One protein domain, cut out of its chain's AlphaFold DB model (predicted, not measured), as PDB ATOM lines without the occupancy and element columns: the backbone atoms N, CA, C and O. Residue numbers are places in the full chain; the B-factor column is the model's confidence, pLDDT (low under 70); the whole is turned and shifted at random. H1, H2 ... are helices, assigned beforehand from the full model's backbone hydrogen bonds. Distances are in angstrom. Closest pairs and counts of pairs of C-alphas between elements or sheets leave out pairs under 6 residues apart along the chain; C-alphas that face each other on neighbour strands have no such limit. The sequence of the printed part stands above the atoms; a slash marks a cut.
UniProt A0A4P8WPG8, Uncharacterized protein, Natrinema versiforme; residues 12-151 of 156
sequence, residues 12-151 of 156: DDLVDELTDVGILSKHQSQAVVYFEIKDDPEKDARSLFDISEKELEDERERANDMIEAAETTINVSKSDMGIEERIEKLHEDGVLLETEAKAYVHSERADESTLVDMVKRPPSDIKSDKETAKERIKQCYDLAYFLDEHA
ATOM      1  N   ASP A  12       7.843  -6.883  29.200       85.94
ATOM      2  CA  ASP A  12       6.698  -7.763  28.941       85.94
ATOM      3  C   ASP A  12       5.489  -6.983  28.402       85.94
ATOM      4  O   ASP A  12       4.821  -7.469  27.489       85.94
ATOM      5  N   ASP A  13       5.257  -5.751  28.874       88.12
ATOM      6  CA  ASP A  13       4.188  -4.890  28.347       88.12
ATOM      7  C   ASP A  13       4.444  -4.555  26.867       88.12
ATOM      8  O   ASP A  13       3.540  -4.651  26.043       88.12
ATOM      9  N   LEU A  14       5.692  -4.233  26.498       88.88
ATOM     10  CA  LEU A  14       6.058  -3.964  25.099       88.88
ATOM     11  C   LEU A  14       5.907  -5.200  24.209       88.88
ATOM     12  O   LEU A  14       5.503  -5.087  23.053       88.88
ATOM     13  N   VAL A  15       6.240  -6.378  24.737       91.38
ATOM     14  CA  VAL A  15       6.053  -7.646  24.026       91.38
ATOM     15  C   VAL A  15       4.575  -7.905  23.778       91.38
ATOM     16  O   VAL A  15       4.215  -8.306  22.668       91.38
ATOM     17  N   ASP A  16       3.729  -7.693  24.781       92.19
ATOM     18  CA  ASP A  16       2.293  -7.916  24.660       92.19
ATOM     19  C   ASP A  16       1.659  -6.888  23.706       92.19
ATOM     20  O   ASP A  16       0.936  -7.291  22.796       92.19
ATOM     21  N   GLU A  17       2.022  -5.603  23.799       92.06
ATOM     22  CA  GLU A  17       1.581  -4.562  22.856       92.06
ATOM     23  C   GLU A  17       1.966  -4.894  21.404       92.06
ATOM     24  O   GLU A  17       1.135  -4.800  20.498       92.06
ATOM     25  N   LEU A  18       3.207  -5.334  21.174       91.69
ATOM     26  CA  LEU A  18       3.695  -5.708  19.845       91.69
ATOM     27  C   LEU A  18       3.036  -6.994  19.320       91.69
ATOM     28  O   LEU A  18       2.738  -7.105  18.128       91.69
ATOM     29  N   THR A  19       2.761  -7.951  20.206       93.69
ATOM     30  CA  THR A  19       2.050  -9.191  19.859       93.69
ATOM     31  C   THR A  19       0.590  -8.904  19.502       93.69
ATOM     32  O   THR A  19       0.065  -9.490  18.552       93.69
ATOM     33  N   ASP A  20      -0.054  -7.969  20.205       94.12
ATOM     34  CA  ASP A  20      -1.444  -7.559  19.973       94.12
ATOM     35  C   ASP A  20      -1.645  -6.864  18.616       94.12
ATOM     36  O   ASP A  20      -2.757  -6.867  18.078       94.12
ATOM     37  N   VAL A  21      -0.575  -6.341  17.999       93.50
ATOM     38  CA  VAL A  21      -0.615  -5.887  16.598       93.50
ATOM     39  C   VAL A  21      -0.978  -7.040  15.656       93.50
ATOM     40  O   VAL A  21      -1.664  -6.826  14.657       93.50
ATOM     41  N   GLY A  22      -0.573  -8.275  15.967       91.06
ATOM     42  CA  GLY A  22      -0.991  -9.481  15.245       91.06
ATOM     43  C   GLY A  22      -0.167  -9.835  14.002       91.06
ATOM     44  O   GLY A  22      -0.557 -10.741  13.266       91.06
ATOM     45  N   ILE A  23       0.966  -9.158  13.766       92.62
ATOM     46  CA  ILE A  23       1.933  -9.514  12.706       92.62
ATOM     47  C   ILE A  23       3.004 -10.472  13.232       92.62
ATOM     48  O   ILE A  23       3.354 -11.445  12.566       92.62
ATOM     49  N   LEU A  24       3.519 -10.194  14.430       93.94
ATOM     50  CA  LEU A  24       4.576 -10.966  15.068       93.94
ATOM     51  C   LEU A  24       3.982 -11.914  16.112       93.94
ATOM     52  O   LEU A  24       3.024 -11.594  16.812       93.94
ATOM     53  N   SER A  25       4.577 -13.096  16.246       94.44
ATOM     54  CA  SER A  25       4.319 -13.981  17.384       94.44
ATOM     55  C   SER A  25       4.926 -13.414  18.670       94.44
ATOM     56  O   SER A  25       5.792 -12.538  18.631       94.44
ATOM     57  N   LYS A  26       4.540 -13.961  19.828       93.81
ATOM     58  CA  LYS A  26       5.103 -13.539  21.119       93.81
ATOM     59  C   LYS A  26       6.629 -13.681  21.175       93.81
ATOM     60  O   LYS A  26       7.300 -12.769  21.637       93.81
ATOM     61  N   HIS A  27       7.193 -14.772  20.653       93.25
ATOM     62  CA  HIS A  27       8.648 -14.968  20.656       93.25
ATOM     63  C   HIS A  27       9.377 -14.020  19.690       93.25
ATOM     64  O   HIS A  27      10.435 -13.495  20.024       93.25
ATOM     65  N   GLN A  28       8.790 -13.735  18.524       94.38
ATOM     66  CA  GLN A  28       9.316 -12.718  17.605       94.38
ATOM     67  C   GLN A  28       9.261 -11.322  18.238       94.38
ATOM     68  O   GLN A  28      10.218 -10.561  18.137       94.38
ATOM     69  N   SER A  29       8.180 -11.009  18.953       93.69
ATOM     70  CA  SER A  29       8.036  -9.747  19.683       93.69
ATOM     71  C   SER A  29       9.079  -9.615  20.795       93.69
ATOM     72  O   SER A  29       9.707  -8.567  20.918       93.69
ATOM     73  N   GLN A  30       9.350 -10.690  21.545       92.50
ATOM     74  CA  GLN A  30      10.449 -10.742  22.522       92.50
ATOM     75  C   GLN A  30      11.806 -10.474  21.869       92.50
ATOM     76  O   GLN A  30      12.603  -9.715  22.417       92.50
ATOM     77  N   ALA A  31      12.063 -11.051  20.693       91.81
ATOM     78  CA  ALA A  31      13.307 -10.827  19.964       91.81
ATOM     79  C   ALA A  31      13.454  -9.360  19.528       91.81
ATOM     80  O   ALA A  31      14.506  -8.762  19.750       91.81
ATOM     81  N   VAL A  32      12.395  -8.754  18.986       90.75
ATOM     82  CA  VAL A  32      12.390  -7.334  18.596       90.75
ATOM     83  C   VAL A  32      12.607  -6.427  19.806       90.75
ATOM     84  O   VAL A  32      13.479  -5.560  19.773       90.75
ATOM     85  N   VAL A  33      11.881  -6.649  20.906       89.38
ATOM     86  CA  VAL A  33      12.048  -5.856  22.134       89.38
ATOM     87  C   VAL A  33      13.467  -6.003  22.690       89.38
ATOM     88  O   VAL A  33      14.072  -5.008  23.088       89.38
ATOM     89  N   TYR A  34      14.032  -7.216  22.673       88.12
ATOM     90  CA  TYR A  34      15.378  -7.477  23.186       88.12
ATOM     91  C   TYR A  34      16.496  -6.857  22.339       88.12
ATOM     92  O   TYR A  34      17.448  -6.326  22.909       88.12
ATOM     93  N   PHE A  35      16.416  -6.952  21.008       86.44
ATOM     94  CA  PHE A  35      17.516  -6.566  20.115       86.44
ATOM     95  C   PHE A  35      17.392  -5.165  19.515       86.44
ATOM     96  O   PHE A  35      18.421  -4.555  19.233       86.44
ATOM     97  N   GLU A  36      16.174  -4.672  19.291       82.38
ATOM     98  CA  GLU A  36      15.939  -3.429  18.539       82.38
ATOM     99  C   GLU A  36      15.457  -2.275  19.428       82.38
ATOM    100  O   GLU A  36      15.669  -1.106  19.098       82.38
ATOM    101  N   ILE A  37      14.821  -2.585  20.564       78.62
ATOM    102  CA  ILE A  37      14.270  -1.571  21.477       78.62
ATOM    103  C   ILE A  37      15.146  -1.422  22.723       78.62
ATOM    104  O   ILE A  37      15.464  -0.305  23.108       78.62
ATOM    105  N   LYS A  38      15.569  -2.520  23.356       68.94
ATOM    106  CA  LYS A  38      16.329  -2.483  24.613       68.94
ATOM    107  C   LYS A  38      17.761  -1.950  24.441       68.94
ATOM    108  O   LYS A  38      18.568  -2.531  23.726       68.94
ATOM    109  N   ASP A  39      18.100  -0.929  25.233       62.69
ATOM    110  CA  ASP A  39      19.453  -0.341  25.343       62.69
ATOM    111  C   ASP A  39      20.177  -0.686  26.667       62.69
ATOM    112  O   ASP A  39      21.181  -0.069  27.013       62.69
ATOM    113  N   ASP A  40      19.679  -1.652  27.453       66.75
ATOM    114  CA  ASP A  40      20.322  -2.064  28.715       66.75
ATOM    115  C   ASP A  40      21.178  -3.337  28.535       66.75
ATOM    116  O   ASP A  40      20.637  -4.449  28.490       66.75
ATOM    117  N   PRO A  41      22.517  -3.237  28.450       64.69
ATOM    118  CA  PRO A  41      23.393  -4.398  28.309       64.69
ATOM    119  C   PRO A  41      23.509  -5.250  29.587       64.69
ATOM    120  O   PRO A  41      24.110  -6.323  29.528       64.69
ATOM    121  N   GLU A  42      22.987  -4.802  30.737       70.50
ATOM    122  CA  GLU A  42      23.130  -5.514  32.016       70.50
ATOM    123  C   GLU A  42      22.089  -6.625  32.215       70.50
ATOM    124  O   GLU A  42      22.340  -7.565  32.975       70.50
ATOM    125  N   LYS A  43      20.940  -6.560  31.529       75.00
ATOM    126  CA  LYS A  43      19.897  -7.596  31.598       75.00
ATOM    127  C   LYS A  43      19.994  -8.563  30.423       75.00
ATOM    128  O   LYS A  43      19.741  -8.181  29.286       75.00
ATOM    129  N   ASP A  44      20.299  -9.824  30.689       83.19
ATOM    130  CA  ASP A  44      20.322 -10.867  29.664       83.19
ATOM    131  C   ASP A  44      18.909 -11.392  29.340       83.19
ATOM    132  O   ASP A  44      17.974 -11.265  30.139       83.19
ATOM    133  N   ALA A  45      18.746 -12.009  28.166       83.31
ATOM    134  CA  ALA A  45      17.458 -12.528  27.690       83.31
ATOM    135  C   ALA A  45      16.778 -13.488  28.676       83.31
ATOM    136  O   ALA A  45      15.554 -13.463  28.827       83.31
ATOM    137  N   ARG A  46      17.569 -14.305  29.389       85.62
ATOM    138  CA  ARG A  46      17.037 -15.269  30.356       85.62
ATOM    139  C   ARG A  46      16.394 -14.566  31.544       85.62
ATOM    140  O   ARG A  46      15.355 -15.012  32.016       85.62
ATOM    141  N   SER A  47      16.995 -13.473  32.007       84.25
ATOM    142  CA  SER A  47      16.472 -12.688  33.126       84.25
ATOM    143  C   SER A  47      15.203 -11.915  32.769       84.25
ATOM    144  O   SER A  47      14.406 -11.640  33.661       84.25
ATOM    145  N   LEU A  48      15.019 -11.560  31.495       84.06
ATOM    146  CA  LEU A  48      13.858 -10.799  31.033       84.06
ATOM    147  C   LEU A  48      12.675 -11.675  30.640       84.06
ATOM    148  O   LEU A  48      11.558 -11.410  31.056       84.06
ATOM    149  N   PHE A  49      12.921 -12.715  29.849       87.19
ATOM    150  CA  PHE A  49      11.860 -13.445  29.151       87.19
ATOM    151  C   PHE A  49      11.896 -14.960  29.410       87.19
ATOM    152  O   PHE A  49      11.153 -15.709  28.780       87.19
ATOM    153  N   ASP A  50      12.777 -15.430  30.303       88.25
ATOM    154  CA  ASP A  50      13.021 -16.853  30.601       88.25
ATOM    155  C   ASP A  50      13.344 -17.724  29.361       88.25
ATOM    156  O   ASP A  50      13.164 -18.943  29.349       88.25
ATOM    157  N   ILE A  51      13.902 -17.105  28.319       87.06
ATOM    158  CA  ILE A  51      14.311 -17.730  27.052       87.06
ATOM    159  C   ILE A  51      15.810 -17.512  26.813       87.06
ATOM    160  O   ILE A  51      16.412 -16.598  27.378       87.06
ATOM    161  N   SER A  52      16.460 -18.386  26.040       89.38
ATOM    162  CA  SER A  52      17.878 -18.189  25.716       89.38
ATOM    163  C   SER A  52      18.080 -17.134  24.622       89.38
ATOM    164  O   SER A  52      17.264 -17.011  23.714       89.38
ATOM    165  N   GLU A  53      19.206 -16.410  24.661       88.88
ATOM    166  CA  GLU A  53      19.562 -15.451  23.598       88.88
ATOM    167  C   GLU A  53      19.631 -16.115  22.226       88.88
ATOM    168  O   GLU A  53      19.161 -15.548  21.253       88.88
ATOM    169  N   LYS A  54      20.147 -17.346  22.159       89.62
ATOM    170  CA  LYS A  54      20.213 -18.109  20.911       89.62
ATOM    171  C   LYS A  54      18.824 -18.343  20.307       89.62
ATOM    172  O   LYS A  54      18.655 -18.220  19.104       89.62
ATOM    173  N   GLU A  55      17.839 -18.693  21.134       89.69
ATOM    174  CA  GLU A  55      16.458 -18.839  20.663       89.69
ATOM    175  C   GLU A  55      15.886 -17.495  20.194       89.69
ATOM    176  O   GLU A  55      15.181 -17.458  19.191       89.69
ATOM    177  N   LEU A  56      16.224 -16.381  20.856       90.44
ATOM    178  CA  LEU A  56      15.824 -15.053  20.385       90.44
ATOM    179  C   LEU A  56      16.520 -14.643  19.086       90.44
ATOM    180  O   LEU A  56      15.902 -13.954  18.287       90.44
ATOM    181  N   GLU A  57      17.776 -15.030  18.853       90.56
ATOM    182  CA  GLU A  57      18.476 -14.755  17.590       90.56
ATOM    183  C   GLU A  57      17.771 -15.430  16.408       90.56
ATOM    184  O   GLU A  57      17.533 -14.780  15.389       90.56
ATOM    185  N   ASP A  58      17.373 -16.696  16.568       90.31
ATOM    186  CA  ASP A  58      16.619 -17.435  15.548       90.31
ATOM    187  C   ASP A  58      15.245 -16.777  15.282       90.31
ATOM    188  O   ASP A  58      14.784 -16.699  14.140       90.31
ATOM    189  N   GLU A  59      14.577 -16.279  16.327       92.94
ATOM    190  CA  GLU A  59      13.294 -15.578  16.185       92.94
ATOM    191  C   GLU A  59      13.452 -14.145  15.657       92.94
ATOM    192  O   GLU A  59      12.544 -13.644  14.992       92.94
ATOM    193  N   ARG A  60      14.607 -13.499  15.872       92.56
ATOM    194  CA  ARG A  60      14.923 -12.168  15.334       92.56
ATOM    195  C   ARG A  60      14.979 -12.185  13.814       92.56
ATOM    196  O   ARG A  60      14.418 -11.292  13.193       92.56
ATOM    197  N   GLU A  61      15.627 -13.186  13.215       92.19
ATOM    198  CA  GLU A  61      15.688 -13.311  11.751       92.19
ATOM    199  C   GLU A  61      14.274 -13.379  11.160       92.19
ATOM    200  O   GLU A  61      13.914 -12.579  10.301       92.19
ATOM    201  N   ARG A  62      13.413 -14.230  11.731       91.38
ATOM    202  CA  ARG A  62      12.012 -14.336  11.297       91.38
ATOM    203  C   ARG A  62      11.206 -13.068  11.561       91.38
ATOM    204  O   ARG A  62      10.292 -12.764  10.803       91.38
ATOM    205  N   ALA A  63      11.474 -12.371  12.663       92.88
ATOM    206  CA  ALA A  63      10.816 -11.107  12.959       92.88
ATOM    207  C   ALA A  63      11.199 -10.041  11.925       92.88
ATOM    208  O   ALA A  63      10.320  -9.338  11.435       92.88
ATOM    209  N   ASN A  64      12.477  -9.974  11.543       91.81
ATOM    210  CA  ASN A  64      12.970  -9.050  10.526       91.81
ATOM    211  C   ASN A  64      12.328  -9.313   9.162       91.81
ATOM    212  O   ASN A  64      11.859  -8.362   8.542       91.81
ATOM    213  N   ASP A  65      12.215 -10.577   8.741       91.94
ATOM    214  CA  ASP A  65      11.523 -10.935   7.494       91.94
ATOM    215  C   ASP A  65      10.063 -10.445   7.502       91.94
ATOM    216  O   ASP A  65       9.567  -9.885   6.524       91.94
ATOM    217  N   MET A  66       9.366 -10.606   8.633       92.75
ATOM    218  CA  MET A  66       7.980 -10.150   8.786       92.75
ATOM    219  C   MET A  66       7.859  -8.621   8.823       92.75
ATOM    220  O   MET A  66       6.884  -8.073   8.305       92.75
ATOM    221  N   ILE A  67       8.831  -7.927   9.420       93.19
ATOM    222  CA  ILE A  67       8.897  -6.459   9.428       93.19
ATOM    223  C   ILE A  67       9.133  -5.941   8.005       93.19
ATOM    224  O   ILE A  67       8.390  -5.072   7.550       93.19
ATOM    225  N   GLU A  68      10.086  -6.514   7.267       92.12
ATOM    226  CA  GLU A  68      10.358  -6.151   5.870       92.12
ATOM    227  C   GLU A  68       9.129  -6.398   4.977       92.12
ATOM    228  O   GLU A  68       8.761  -5.550   4.154       92.12
ATOM    229  N   ALA A  69       8.424  -7.513   5.191       92.56
ATOM    230  CA  ALA A  69       7.180  -7.808   4.485       92.56
ATOM    231  C   ALA A  69       6.061  -6.800   4.813       92.56
ATOM    232  O   ALA A  69       5.296  -6.383   3.931       92.56
ATOM    233  N   ALA A  70       5.961  -6.358   6.070       93.12
ATOM    234  CA  ALA A  70       5.010  -5.330   6.489       93.12
ATOM    235  C   ALA A  70       5.333  -3.960   5.863       93.12
ATOM    236  O   ALA A  70       4.435  -3.287   5.344       93.12
ATOM    237  N   GLU A  71       6.606  -3.565   5.832       92.06
ATOM    238  CA  GLU A  71       7.056  -2.338   5.164       92.06
ATOM    239  C   GLU A  71       6.790  -2.380   3.658       92.06
ATOM    240  O   GLU A  71       6.267  -1.418   3.080       92.06
ATOM    241  N   THR A  72       7.081  -3.511   3.014       91.81
ATOM    242  CA  THR A  72       6.786  -3.721   1.594       91.81
ATOM    243  C   THR A  72       5.288  -3.634   1.332       91.81
ATOM    244  O   THR A  72       4.865  -2.907   0.429       91.81
ATOM    245  N   THR A  73       4.467  -4.260   2.179       93.31
ATOM    246  CA  THR A  73       3.001  -4.164   2.116       93.31
ATOM    247  C   THR A  73       2.533  -2.709   2.186       93.31
ATOM    248  O   THR A  73       1.725  -2.278   1.357       93.31
ATOM    249  N   ILE A  74       3.069  -1.912   3.115       92.19
ATOM    250  CA  ILE A  74       2.761  -0.477   3.226       92.19
ATOM    251  C   ILE A  74       3.157   0.264   1.946       92.19
ATOM    252  O   ILE A  74       2.341   1.003   1.388       92.19
ATOM    253  N   ASN A  75       4.384   0.067   1.465       91.69
ATOM    254  CA  ASN A  75       4.913   0.770   0.299       91.69
ATOM    255  C   ASN A  75       4.114   0.451  -0.969       91.69
ATOM    256  O   ASN A  75       3.712   1.360  -1.697       91.69
ATOM    257  N   VAL A  76       3.807  -0.827  -1.194       90.94
ATOM    258  CA  VAL A  76       3.000  -1.297  -2.326       90.94
ATOM    259  C   VAL A  76       1.538  -0.857  -2.181       90.94
ATOM    260  O   VAL A  76       0.886  -0.510  -3.168       90.94
ATOM    261  N   SER A  77       1.004  -0.775  -0.958       86.94
ATOM    262  CA  SER A  77      -0.348  -0.242  -0.736       86.94
ATOM    263  C   SER A  77      -0.475   1.237  -1.124       86.94
ATOM    264  O   SER A  77      -1.563   1.659  -1.510       86.94
ATOM    265  N   LYS A  78       0.616   2.015  -1.077       86.25
ATOM    266  CA  LYS A  78       0.640   3.444  -1.431       86.25
ATOM    267  C   LYS A  78       1.100   3.725  -2.864       86.25
ATOM    268  O   LYS A  78       1.069   4.881  -3.278       86.25
ATOM    269  N   SER A  79       1.586   2.723  -3.589       87.06
ATOM    270  CA  SER A  79       2.233   2.933  -4.881       87.06
ATOM    271  C   SER A  79       1.229   3.068  -6.033       87.06
ATOM    272  O   SER A  79       0.167   2.447  -6.044       87.06
ATOM    273  N   ASP A  80       1.610   3.832  -7.061       84.50
ATOM    274  CA  ASP A  80       0.841   3.997  -8.308       84.50
ATOM    275  C   ASP A  80       1.119   2.877  -9.336       84.50
ATOM    276  O   ASP A  80       1.045   3.081 -10.551       84.50
ATOM    277  N   MET A  81       1.486   1.687  -8.859       87.75
ATOM    278  CA  MET A  81       1.869   0.550  -9.700       87.75
ATOM    279  C   MET A  81       0.690  -0.003 -10.519       87.75
ATOM    280  O   MET A  81      -0.488   0.257 -10.242       87.75
ATOM    281  N   GLY A  82       1.008  -0.795 -11.549       87.88
ATOM    282  CA  GLY A  82      -0.002  -1.548 -12.295       87.88
ATOM    283  C   GLY A  82      -0.758  -2.523 -11.384       87.88
ATOM    284  O   GLY A  82      -0.202  -3.006 -10.406       87.88
ATOM    285  N   ILE A  83      -2.026  -2.824 -11.698       87.81
ATOM    286  CA  ILE A  83      -2.880  -3.695 -10.859       87.81
ATOM    287  C   ILE A  83      -2.217  -5.051 -10.608       87.81
ATOM    288  O   ILE A  83      -2.072  -5.446  -9.458       87.81
ATOM    289  N   GLU A  84      -1.811  -5.733 -11.679       89.50
ATOM    290  CA  GLU A  84      -1.229  -7.076 -11.592       89.50
ATOM    291  C   GLU A  84       0.081  -7.061 -10.797       89.50
ATOM    292  O   GLU A  84       0.250  -7.859  -9.887       89.50
ATOM    293  N   GLU A  85       0.946  -6.080 -11.058       91.31
ATOM    294  CA  GLU A  85       2.220  -5.910 -10.346       91.31
ATOM    295  C   GLU A  85       2.004  -5.630  -8.849       91.31
ATOM    296  O   GLU A  85       2.739  -6.117  -7.993       91.31
ATOM    297  N   ARG A  86       0.969  -4.855  -8.508       91.50
ATOM    298  CA  ARG A  86       0.622  -4.548  -7.117       91.50
ATOM    299  C   ARG A  86       0.070  -5.776  -6.394       91.50
ATOM    300  O   ARG A  86       0.376  -5.964  -5.224       91.50
ATOM    301  N   ILE A  87      -0.727  -6.602  -7.073       91.38
ATOM    302  CA  ILE A  87      -1.244  -7.865  -6.525       91.38
ATOM    303  C   ILE A  87      -0.099  -8.850  -6.286       91.38
ATOM    304  O   ILE A  87      -0.025  -9.420  -5.202       91.38
ATOM    305  N   GLU A  88       0.782  -9.015  -7.275       92.31
ATOM    306  CA  GLU A  88       1.954  -9.891  -7.203       92.31
ATOM    307  C   GLU A  88       2.826  -9.520  -6.002       92.31
ATOM    308  O   GLU A  88       3.023 -10.349  -5.120       92.31
ATOM    309  N   LYS A  89       3.216  -8.246  -5.864       91.12
ATOM    310  CA  LYS A  89       4.050  -7.818  -4.731       91.12
ATOM    311  C   LYS A  89       3.369  -7.899  -3.369       91.12
ATOM    312  O   LYS A  89       4.022  -8.233  -2.389       91.12
ATOM    313  N   LEU A  90       2.072  -7.591  -3.280       91.25
ATOM    314  CA  LEU A  90       1.332  -7.754  -2.020       91.25
ATOM    315  C   LEU A  90       1.235  -9.224  -1.591       91.25
ATOM    316  O   LEU A  90       1.032  -9.481  -0.407       91.25
ATOM    317  N   HIS A  91       1.342 -10.155  -2.540       91.19
ATOM    318  CA  HIS A  91       1.288 -11.585  -2.282       91.19
ATOM    319  C   HIS A  91       2.665 -12.212  -2.024       91.19
ATOM    320  O   HIS A  91       2.787 -12.999  -1.090       91.19
ATOM    321  N   GLU A  92       3.662 -11.917  -2.862       87.75
ATOM    322  CA  GLU A  92       4.992 -12.540  -2.795       87.75
ATOM    323  C   GLU A  92       5.815 -12.003  -1.627       87.75
ATOM    324  O   GLU A  92       6.364 -12.781  -0.851       87.75
ATOM    325  N   ASP A  93       5.844 -10.679  -1.490       80.31
ATOM    326  CA  ASP A  93       6.672  -9.980  -0.506       80.31
ATOM    327  C   ASP A  93       5.834  -9.412   0.647       80.31
ATOM    328  O   ASP A  93       6.360  -8.795   1.569       80.31
ATOM    329  N   GLY A  94       4.508  -9.530   0.565       76.44
ATOM    330  CA  GLY A  94       3.587  -8.905   1.500       76.44
ATOM    331  C   GLY A  94       2.986  -9.865   2.519       76.44
ATOM    332  O   GLY A  94       3.138 -11.081   2.472       76.44
ATOM    333  N   VAL A  95       2.227  -9.293   3.451       90.56
ATOM    334  CA  VAL A  95       1.521 -10.051   4.497       90.56
ATOM    335  C   VAL A  95       0.217 -10.672   3.964       90.56
ATOM    336  O   VAL A  95      -0.481 -11.374   4.693       90.56
ATOM    337  N   LEU A  96      -0.166 -10.414   2.709       92.75
ATOM    338  CA  LEU A  96      -1.468 -10.810   2.168       92.75
ATOM    339  C   LEU A  96      -1.409 -12.128   1.394       92.75
ATOM    340  O   LEU A  96      -0.473 -12.416   0.652       92.75
ATOM    341  N   LEU A  97      -2.488 -12.904   1.480       92.69
ATOM    342  CA  LEU A  97      -2.723 -13.982   0.520       92.69
ATOM    343  C   LEU A  97      -3.061 -13.400  -0.859       92.69
ATOM    344  O   LEU A  97      -3.659 -12.329  -0.964       92.69
ATOM    345  N   GLU A  98      -2.778 -14.140  -1.933       92.12
ATOM    346  CA  GLU A  98      -3.077 -13.707  -3.308       92.12
ATOM    347  C   GLU A  98      -4.548 -13.281  -3.474       92.12
ATOM    348  O   GLU A  98      -4.873 -12.300  -4.146       92.12
ATOM    349  N   THR A  99      -5.463 -14.003  -2.829       90.94
ATOM    350  CA  THR A  99      -6.899 -13.714  -2.846       90.94
ATOM    351  C   THR A  99      -7.262 -12.424  -2.120       90.94
ATOM    352  O   THR A  99      -8.105 -11.670  -2.609       90.94
ATOM    353  N   GLU A 100      -6.606 -12.149  -0.995       93.12
ATOM    354  CA  GLU A 100      -6.751 -10.922  -0.205       93.12
ATOM    355  C   GLU A 100      -6.198  -9.720  -0.978       93.12
ATOM    356  O   GLU A 100      -6.877  -8.698  -1.099       93.12
ATOM    357  N   ALA A 101      -5.024  -9.870  -1.597       91.38
ATOM    358  CA  ALA A 101      -4.411  -8.857  -2.452       91.38
ATOM    359  C   ALA A 101      -5.303  -8.515  -3.660       91.38
ATOM    360  O   ALA A 101      -5.586  -7.339  -3.912       91.38
ATOM    361  N   LYS A 102      -5.827  -9.530  -4.365       90.75
ATOM    362  CA  LYS A 102      -6.786  -9.349  -5.472       90.75
ATOM    363  C   LYS A 102      -8.040  -8.613  -5.016       90.75
ATOM    364  O   LYS A 102      -8.447  -7.639  -5.652       90.75
ATOM    365  N   ALA A 103      -8.651  -9.058  -3.917       89.44
ATOM    366  CA  ALA A 103      -9.856  -8.436  -3.379       89.44
ATOM    367  C   ALA A 103      -9.604  -6.975  -2.980       89.44
ATOM    368  O   ALA A 103     -10.403  -6.098  -3.314       89.44
ATOM    369  N   TYR A 104      -8.474  -6.693  -2.330       90.00
ATOM    370  CA  TYR A 104      -8.079  -5.346  -1.936       90.00
ATOM    371  C   TYR A 104      -7.912  -4.424  -3.151       90.00
ATOM    372  O   TYR A 104      -8.675  -3.461  -3.283       90.00
ATOM    373  N   VAL A 105      -6.997  -4.762  -4.069       89.69
ATOM    374  CA  VAL A 105      -6.605  -3.904  -5.203       89.69
ATOM    375  C   VAL A 105      -7.760  -3.686  -6.178       89.69
ATOM    376  O   VAL A 105      -8.010  -2.556  -6.604       89.69
ATOM    377  N   HIS A 106      -8.509  -4.735  -6.534       87.38
ATOM    378  CA  HIS A 106      -9.623  -4.563  -7.468       87.38
ATOM    379  C   HIS A 106     -10.752  -3.729  -6.856       87.38
ATOM    380  O   HIS A 106     -11.397  -2.953  -7.568       87.38
ATOM    381  N   SER A 107     -10.982  -3.831  -5.542       84.31
ATOM    382  CA  SER A 107     -12.092  -3.129  -4.886       84.31
ATOM    383  C   SER A 107     -11.923  -1.617  -4.771       84.31
ATOM    384  O   SER A 107     -12.874  -0.930  -4.397       84.31
ATOM    385  N   GLU A 108     -10.741  -1.093  -5.089       81.00
ATOM    386  CA  GLU A 108     -10.496   0.345  -5.220       81.00
ATOM    387  C   GLU A 108     -11.002   0.905  -6.560       81.00
ATOM    388  O   GLU A 108     -11.153   2.117  -6.702       81.00
ATOM    389  N   ARG A 109     -11.257   0.041  -7.555       74.44
ATOM    390  CA  ARG A 109     -11.576   0.443  -8.939       74.44
ATOM    391  C   ARG A 109     -12.909  -0.080  -9.463       74.44
ATOM    392  O   ARG A 109     -13.427   0.479 -10.425       74.44
ATOM    393  N   ALA A 110     -13.438  -1.134  -8.859       76.75
ATOM    394  CA  ALA A 110     -14.645  -1.813  -9.302       76.75
ATOM    395  C   ALA A 110     -15.704  -1.834  -8.195       76.75
ATOM    396  O   ALA A 110     -15.395  -2.023  -7.016       76.75
ATOM    397  N   ASP A 111     -16.963  -1.655  -8.588       75.56
ATOM    398  CA  ASP A 111     -18.104  -1.951  -7.728       75.56
ATOM    399  C   ASP A 111     -18.237  -3.470  -7.509       75.56
ATOM    400  O   ASP A 111     -17.649  -4.280  -8.227       75.56
ATOM    401  N   GLU A 112     -19.033  -3.866  -6.518       69.31
ATOM    402  CA  GLU A 112     -19.157  -5.262  -6.088       69.31
ATOM    403  C   GLU A 112     -19.589  -6.219  -7.211       69.31
ATOM    404  O   GLU A 112     -19.129  -7.358  -7.241       69.31
ATOM    405  N   SER A 113     -20.401  -5.762  -8.175       70.69
ATOM    406  CA  SER A 113     -20.823  -6.608  -9.299       70.69
ATOM    407  C   SER A 113     -19.676  -6.871 -10.279       70.69
ATOM    408  O   SER A 113     -19.435  -8.017 -10.654       70.69
ATOM    409  N   THR A 114     -18.891  -5.838 -10.591       77.44
ATOM    410  CA  THR A 114     -17.694  -5.943 -11.434       77.44
ATOM    411  C   THR A 114     -16.594  -6.776 -10.757       77.44
ATOM    412  O   THR A 114     -15.876  -7.523 -11.419       77.44
ATOM    413  N   LEU A 115     -16.483  -6.718  -9.424       76.25
ATOM    414  CA  LEU A 115     -15.525  -7.529  -8.660       76.25
ATOM    415  C   LEU A 115     -15.782  -9.029  -8.760       76.25
ATOM    416  O   LEU A 115     -14.827  -9.802  -8.858       76.25
ATOM    417  N   VAL A 116     -17.049  -9.447  -8.753       78.00
ATOM    418  CA  VAL A 116     -17.420 -10.864  -8.896       78.00
ATOM    419  C   VAL A 116     -16.950 -11.407 -10.240       78.00
ATOM    420  O   VAL A 116     -16.392 -12.503 -10.287       78.00
ATOM    421  N   ASP A 117     -17.104 -10.632 -11.315       77.44
ATOM    422  CA  ASP A 117     -16.666 -11.036 -12.654       77.44
ATOM    423  C   ASP A 117     -15.134 -11.087 -12.785       77.44
ATOM    424  O   ASP A 117     -14.595 -11.972 -13.458       77.44
ATOM    425  N   MET A 118     -14.419 -10.177 -12.113       77.19
ATOM    426  CA  MET A 118     -12.951 -10.121 -12.135       77.19
ATOM    427  C   MET A 118     -12.305 -11.227 -11.291       77.19
ATOM    428  O   MET A 118     -11.406 -11.921 -11.765       77.19
ATOM    429  N   VAL A 119     -12.775 -11.418 -10.053       79.25
ATOM    430  CA  VAL A 119     -12.195 -12.368  -9.085       79.25
ATOM    431  C   VAL A 119     -12.797 -13.772  -9.233       79.25
ATOM    432  O   VAL A 119     -12.200 -14.753  -8.790       79.25
ATOM    433  N   LYS A 120     -13.954 -13.897  -9.902       84.12
ATOM    434  CA  LYS A 120     -14.675 -15.158 -10.166       84.12
ATOM    435  C   LYS A 120     -15.001 -15.946  -8.895       84.12
ATOM    436  O   LYS A 120     -14.901 -17.174  -8.867       84.12
ATOM    437  N   ARG A 121     -15.390 -15.235  -7.834       84.94
ATOM    438  CA  ARG A 121     -15.706 -15.791  -6.508       84.94
ATOM    439  C   ARG A 121     -16.986 -15.181  -5.930       84.94
ATOM    440  O   ARG A 121     -17.424 -14.135  -6.410       84.94
ATOM    441  N   PRO A 122     -17.608 -15.819  -4.921       86.06
ATOM    442  CA  PRO A 122     -18.796 -15.280  -4.266       86.06
ATOM    443  C   PRO A 122     -18.547 -13.885  -3.658       86.06
ATOM    444  O   PRO A 122     -17.481 -13.669  -3.077       86.06
ATOM    445  N   PRO A 123     -19.529 -12.960  -3.705       84.00
ATOM    446  CA  PRO A 123     -19.396 -11.627  -3.106       84.00
ATOM    447  C   PRO A 123     -19.037 -11.656  -1.615       84.00
ATOM    448  O   PRO A 123     -18.259 -10.828  -1.149       84.00
ATOM    449  N   SER A 124     -19.578 -12.626  -0.870       86.38
ATOM    450  CA  SER A 124     -19.286 -12.826   0.556       86.38
ATOM    451  C   SER A 124     -17.802 -13.053   0.818       86.38
ATOM    452  O   SER A 124     -17.244 -12.466   1.740       86.38
ATOM    453  N   ASP A 125     -17.170 -13.870  -0.018       88.12
ATOM    454  CA  ASP A 125     -15.770 -14.246   0.127       88.12
ATOM    455  C   ASP A 125     -14.874 -13.066  -0.246       88.12
ATOM    456  O   ASP A 125     -13.946 -12.743   0.482       88.12
ATOM    457  N   ILE A 126     -15.207 -12.363  -1.336       86.25
ATOM    458  CA  ILE A 126     -14.490 -11.154  -1.766       86.25
ATOM    459  C   ILE A 126     -14.557 -10.079  -0.677       86.25
ATOM    460  O   ILE A 126     -13.562  -9.409  -0.401       86.25
ATOM    461  N   LYS A 127     -15.726  -9.904  -0.048       87.94
ATOM    462  CA  LYS A 127     -15.891  -8.953   1.050       87.94
ATOM    463  C   LYS A 127     -15.042  -9.349   2.257       87.94
ATOM    464  O   LYS A 127     -14.337  -8.490   2.776       87.94
ATOM    465  N   SER A 128     -15.089 -10.620   2.657       91.88
ATOM    466  CA  SER A 128     -14.283 -11.135   3.766       91.88
ATOM    467  C   SER A 128     -12.792 -10.924   3.503       91.88
ATOM    468  O   SER A 128     -12.111 -10.326   4.325       91.88
ATOM    469  N   ASP A 129     -12.303 -11.324   2.329       92.50
ATOM    470  CA  ASP A 129     -10.894 -11.192   1.949       92.50
ATOM    471  C   ASP A 129     -10.451  -9.724   1.907       92.50
ATOM    472  O   ASP A 129      -9.349  -9.386   2.332       92.50
ATOM    473  N   LYS A 130     -11.324  -8.822   1.445       91.69
ATOM    474  CA  LYS A 130     -11.076  -7.375   1.472       91.69
ATOM    475  C   LYS A 130     -10.989  -6.829   2.898       91.69
ATOM    476  O   LYS A 130     -10.159  -5.957   3.154       91.69
ATOM    477  N   GLU A 131     -11.881  -7.251   3.792       93.94
ATOM    478  CA  GLU A 131     -11.866  -6.827   5.196       93.94
ATOM    479  C   GLU A 131     -10.594  -7.332   5.889       93.94
ATOM    480  O   GLU A 131      -9.878  -6.517   6.474       93.94
ATOM    481  N   THR A 132     -10.231  -8.602   5.690       93.81
ATOM    482  CA  THR A 132      -8.969  -9.178   6.178       93.81
ATOM    483  C   THR A 132      -7.750  -8.440   5.622       93.81
ATOM    484  O   THR A 132      -6.851  -8.084   6.379       93.81
ATOM    485  N   ALA A 133      -7.721  -8.139   4.319       93.50
ATOM    486  CA  ALA A 133      -6.611  -7.410   3.707       93.50
ATOM    487  C   ALA A 133      -6.427  -6.015   4.316       93.50
ATOM    488  O   ALA A 133      -5.309  -5.588   4.596       93.50
ATOM    489  N   LYS A 134      -7.533  -5.297   4.547       94.25
ATOM    490  CA  LYS A 134      -7.503  -3.974   5.184       94.25
ATOM    491  C   LYS A 134      -7.016  -4.041   6.623       94.25
ATOM    492  O   LYS A 134      -6.269  -3.156   7.035       94.25
ATOM    493  N   GLU A 135      -7.448  -5.054   7.367       95.25
ATOM    494  CA  GLU A 135      -6.983  -5.289   8.730       95.25
ATOM    495  C   GLU A 135      -5.477  -5.556   8.744       95.25
ATOM    496  O   GLU A 135      -4.755  -4.824   9.409       95.25
ATOM    497  N   ARG A 136      -4.979  -6.476   7.909       94.12
ATOM    498  CA  ARG A 136      -3.540  -6.774   7.801       94.12
ATOM    499  C   ARG A 136      -2.707  -5.564   7.400       94.12
ATOM    500  O   ARG A 136      -1.669  -5.307   7.999       94.12
ATOM    501  N   ILE A 137      -3.172  -4.772   6.431       93.88
ATOM    502  CA  ILE A 137      -2.494  -3.524   6.053       93.88
ATOM    503  C   ILE A 137      -2.468  -2.549   7.237       93.88
ATOM    504  O   ILE A 137      -1.432  -1.940   7.493       93.88
ATOM    505  N   LYS A 138      -3.570  -2.410   7.989       95.12
ATOM    506  CA  LYS A 138      -3.603  -1.590   9.210       95.12
ATOM    507  C   LYS A 138      -2.604  -2.102  10.250       95.12
ATOM    508  O   LYS A 138      -1.854  -1.299  10.784       95.12
ATOM    509  N   GLN A 139      -2.550  -3.411  10.483       95.19
ATOM    510  CA  GLN A 139      -1.598  -4.032  11.405       95.19
ATOM    511  C   GLN A 139      -0.144  -3.781  10.978       95.19
ATOM    512  O   GLN A 139       0.699  -3.517  11.827       95.19
ATOM    513  N   CYS A 140       0.153  -3.760   9.673       93.94
ATOM    514  CA  CYS A 140       1.473  -3.352   9.182       93.94
ATOM    515  C   CYS A 140       1.798  -1.904   9.589       93.94
ATOM    516  O   CYS A 140       2.904  -1.631  10.049       93.94
ATOM    517  N   TYR A 141       0.846  -0.970   9.448       93.19
ATOM    518  CA  TYR A 141       1.042   0.414   9.903       93.19
ATOM    519  C   TYR A 141       1.210   0.517  11.417       93.19
ATOM    520  O   TYR A 141       2.059   1.280  11.863       93.19
ATOM    521  N   ASP A 142       0.410  -0.224  12.184       93.81
ATOM    522  CA  ASP A 142       0.485  -0.242  13.645       93.81
ATOM    523  C   ASP A 142       1.856  -0.786  14.102       93.81
ATOM    524  O   ASP A 142       2.484  -0.192  14.975       93.81
ATOM    525  N   LEU A 143       2.382  -1.827  13.435       93.12
ATOM    526  CA  LEU A 143       3.737  -2.351  13.650       93.12
ATOM    527  C   LEU A 143       4.808  -1.297  13.343       93.12
ATOM    528  O   LEU A 143       5.677  -1.038  14.170       93.12
ATOM    529  N   ALA A 144       4.741  -0.667  12.167       90.50
ATOM    530  CA  ALA A 144       5.709   0.356  11.777       90.50
ATOM    531  C   ALA A 144       5.676   1.568  12.724       90.50
ATOM    532  O   ALA A 144       6.721   2.120  13.061       90.50
ATOM    533  N   TYR A 145       4.484   1.964  13.184       89.75
ATOM    534  CA  TYR A 145       4.315   3.031  14.169       89.75
ATOM    535  C   TYR A 145       4.909   2.647  15.527       89.75
ATOM    536  O   TYR A 145       5.601   3.461  16.129       89.75
ATOM    537  N   PHE A 146       4.680   1.416  15.990       90.06
ATOM    538  CA  PHE A 146       5.275   0.914  17.227       90.06
ATOM    539  C   PHE A 146       6.806   0.944  17.157       90.06
ATOM    540  O   PHE A 146       7.460   1.474  18.052       90.06
ATOM    541  N   LEU A 147       7.387   0.443  16.064       87.62
ATOM    542  CA  LEU A 147       8.837   0.449  15.876       87.62
ATOM    543  C   LEU A 147       9.403   1.874  15.815       87.62
ATOM    544  O   LEU A 147      10.413   2.132  16.456       87.62
ATOM    545  N   ASP A 148       8.758   2.812  15.115       84.88
ATOM    546  CA  ASP A 148       9.194   4.220  15.068       84.88
ATOM    547  C   ASP A 148       9.064   4.917  16.433       84.88
ATOM    548  O   ASP A 148       9.948   5.674  16.837       84.88
ATOM    549  N   GLU A 149       7.989   4.636  17.178       83.06
ATOM    550  CA  GLU A 149       7.764   5.209  18.508       83.06
ATOM    551  C   GLU A 149       8.794   4.708  19.528       83.06
ATOM    552  O   GLU A 149       9.214   5.484  20.392       83.06
ATOM    553  N   HIS A 150       9.211   3.443  19.416       77.69
ATOM    554  CA  HIS A 150      10.081   2.772  20.382       77.69
ATOM    555  C   HIS A 150      11.540   2.599  19.930       77.69
ATOM    556  O   HIS A 150      12.380   2.199  20.739       77.69
ATOM    557  N   ALA A 151      11.886   2.960  18.692       66.00
ATOM    558  CA  ALA A 151      13.259   2.922  18.200       66.00
ATOM    559  C   ALA A 151      14.187   3.793  19.069       66.00
ATOM    560  O   ALA A 151      14.045   5.017  19.150       66.00
TER     561      ALA A 151
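What this domain is: This is residues 12 to 151 of the 156 residues of an uncharacterized protein of Natrinema versiforme (UniProt A0A4P8WPG8). Two long helices, H8 and H4, cross as an X, with short helices at its two ends: H1 and H2 in one opening, with H3 at the tip of H4, and H5 and H6 in the other, with H7 at the far end by the beginning of H8. The outline is a rod spanning 60 by 27 by 23 A, with H3 and H7 toward its opposite ends. The printed part has 140 residues, with eight named helices, H1 to H8 in chain order, and no named strand; the class is all helix. The whole is loose, with a radius of gyration of the C-alphas of 17.9 A.

Where its parts are: H8, the longest helix, is residues 123 to 150, 40.3 A long, from C-alpha 123 at (-19.396, -11.627, -3.106) to C-alpha 150 at (10.081, 2.772, 20.382). H4, residues 53 to 78, is 36.6 A long, begins at C-alpha 53 at (19.562, -15.451, 23.598) and has a kink of 26 degrees near residue 60. Before it come H1, residues 12 to 20, 12.1 A; H2, residues 26 to 37, 15.1 A; and H3, residues 45 to 49, 5.9 A. Between H4 and H8 come H5, residues 83 to 92, 14.3 A; H6, residues 98 to 106, 12.0 A; and H7, residues 112 to 119, 10.4 A.

How they stand to each other: H8 touches H4, the hub, at a steep tilt of 62 degrees, opposite ways; the closest C-alphas, of Ala 70 and Cys 140, are 4.9 A apart. H4 touches H8 with residues 67 to 77 alone, and H8 touches H4 with residues 137 to 144 alone. H6 touches H8 about perpendicular, at 87 degrees, with the closest C-alphas, of Glu 100 and Asp 129, 4.7 A apart. H4 and H5 form a helical hairpin at a shallow tilt of 7 degrees, with the closest C-alphas, of Thr 73 and Leu 90, 5.7 A apart. H5 and H6 form another, with the C-alphas of His 91 and Glu 98 closest at 5.0 A. H7 touches H8, closest at the C-alphas of Val 116 and Pro 123, 6.2 A. Toward the other end, H2 touches H4 about perpendicular, at 86 degrees, closest at the C-alphas of Ala 31 and Leu 56, 4.9 A. H1 touches H2, closest at the C-alphas of Val 15 and Ser 29, 5.2 A. H3 and H4 only just touch, with 3 pairs of C-alphas within 8 A, the closest being Ala 45 and Glu 53 at 5.5 A. H1 and H4 are apart. Every O i to N i+4 pair is within hydrogen-bond range in H1, H3, H5, H6 and H8; the counts are 7 of 8 in H2, 21 of 22 in H4 and 3 of 4 in H7.

The domain as a whole: The two C-alphas farthest apart, of Glu 42 and Ser 113, are 60.3 A apart. The printed part has no cut; the link from H2 to H3 is short, and the other links between helices are tight. The mean pLDDT of the printed part is 87.6, and residues 38 to 41, 112 and 151 are under 70.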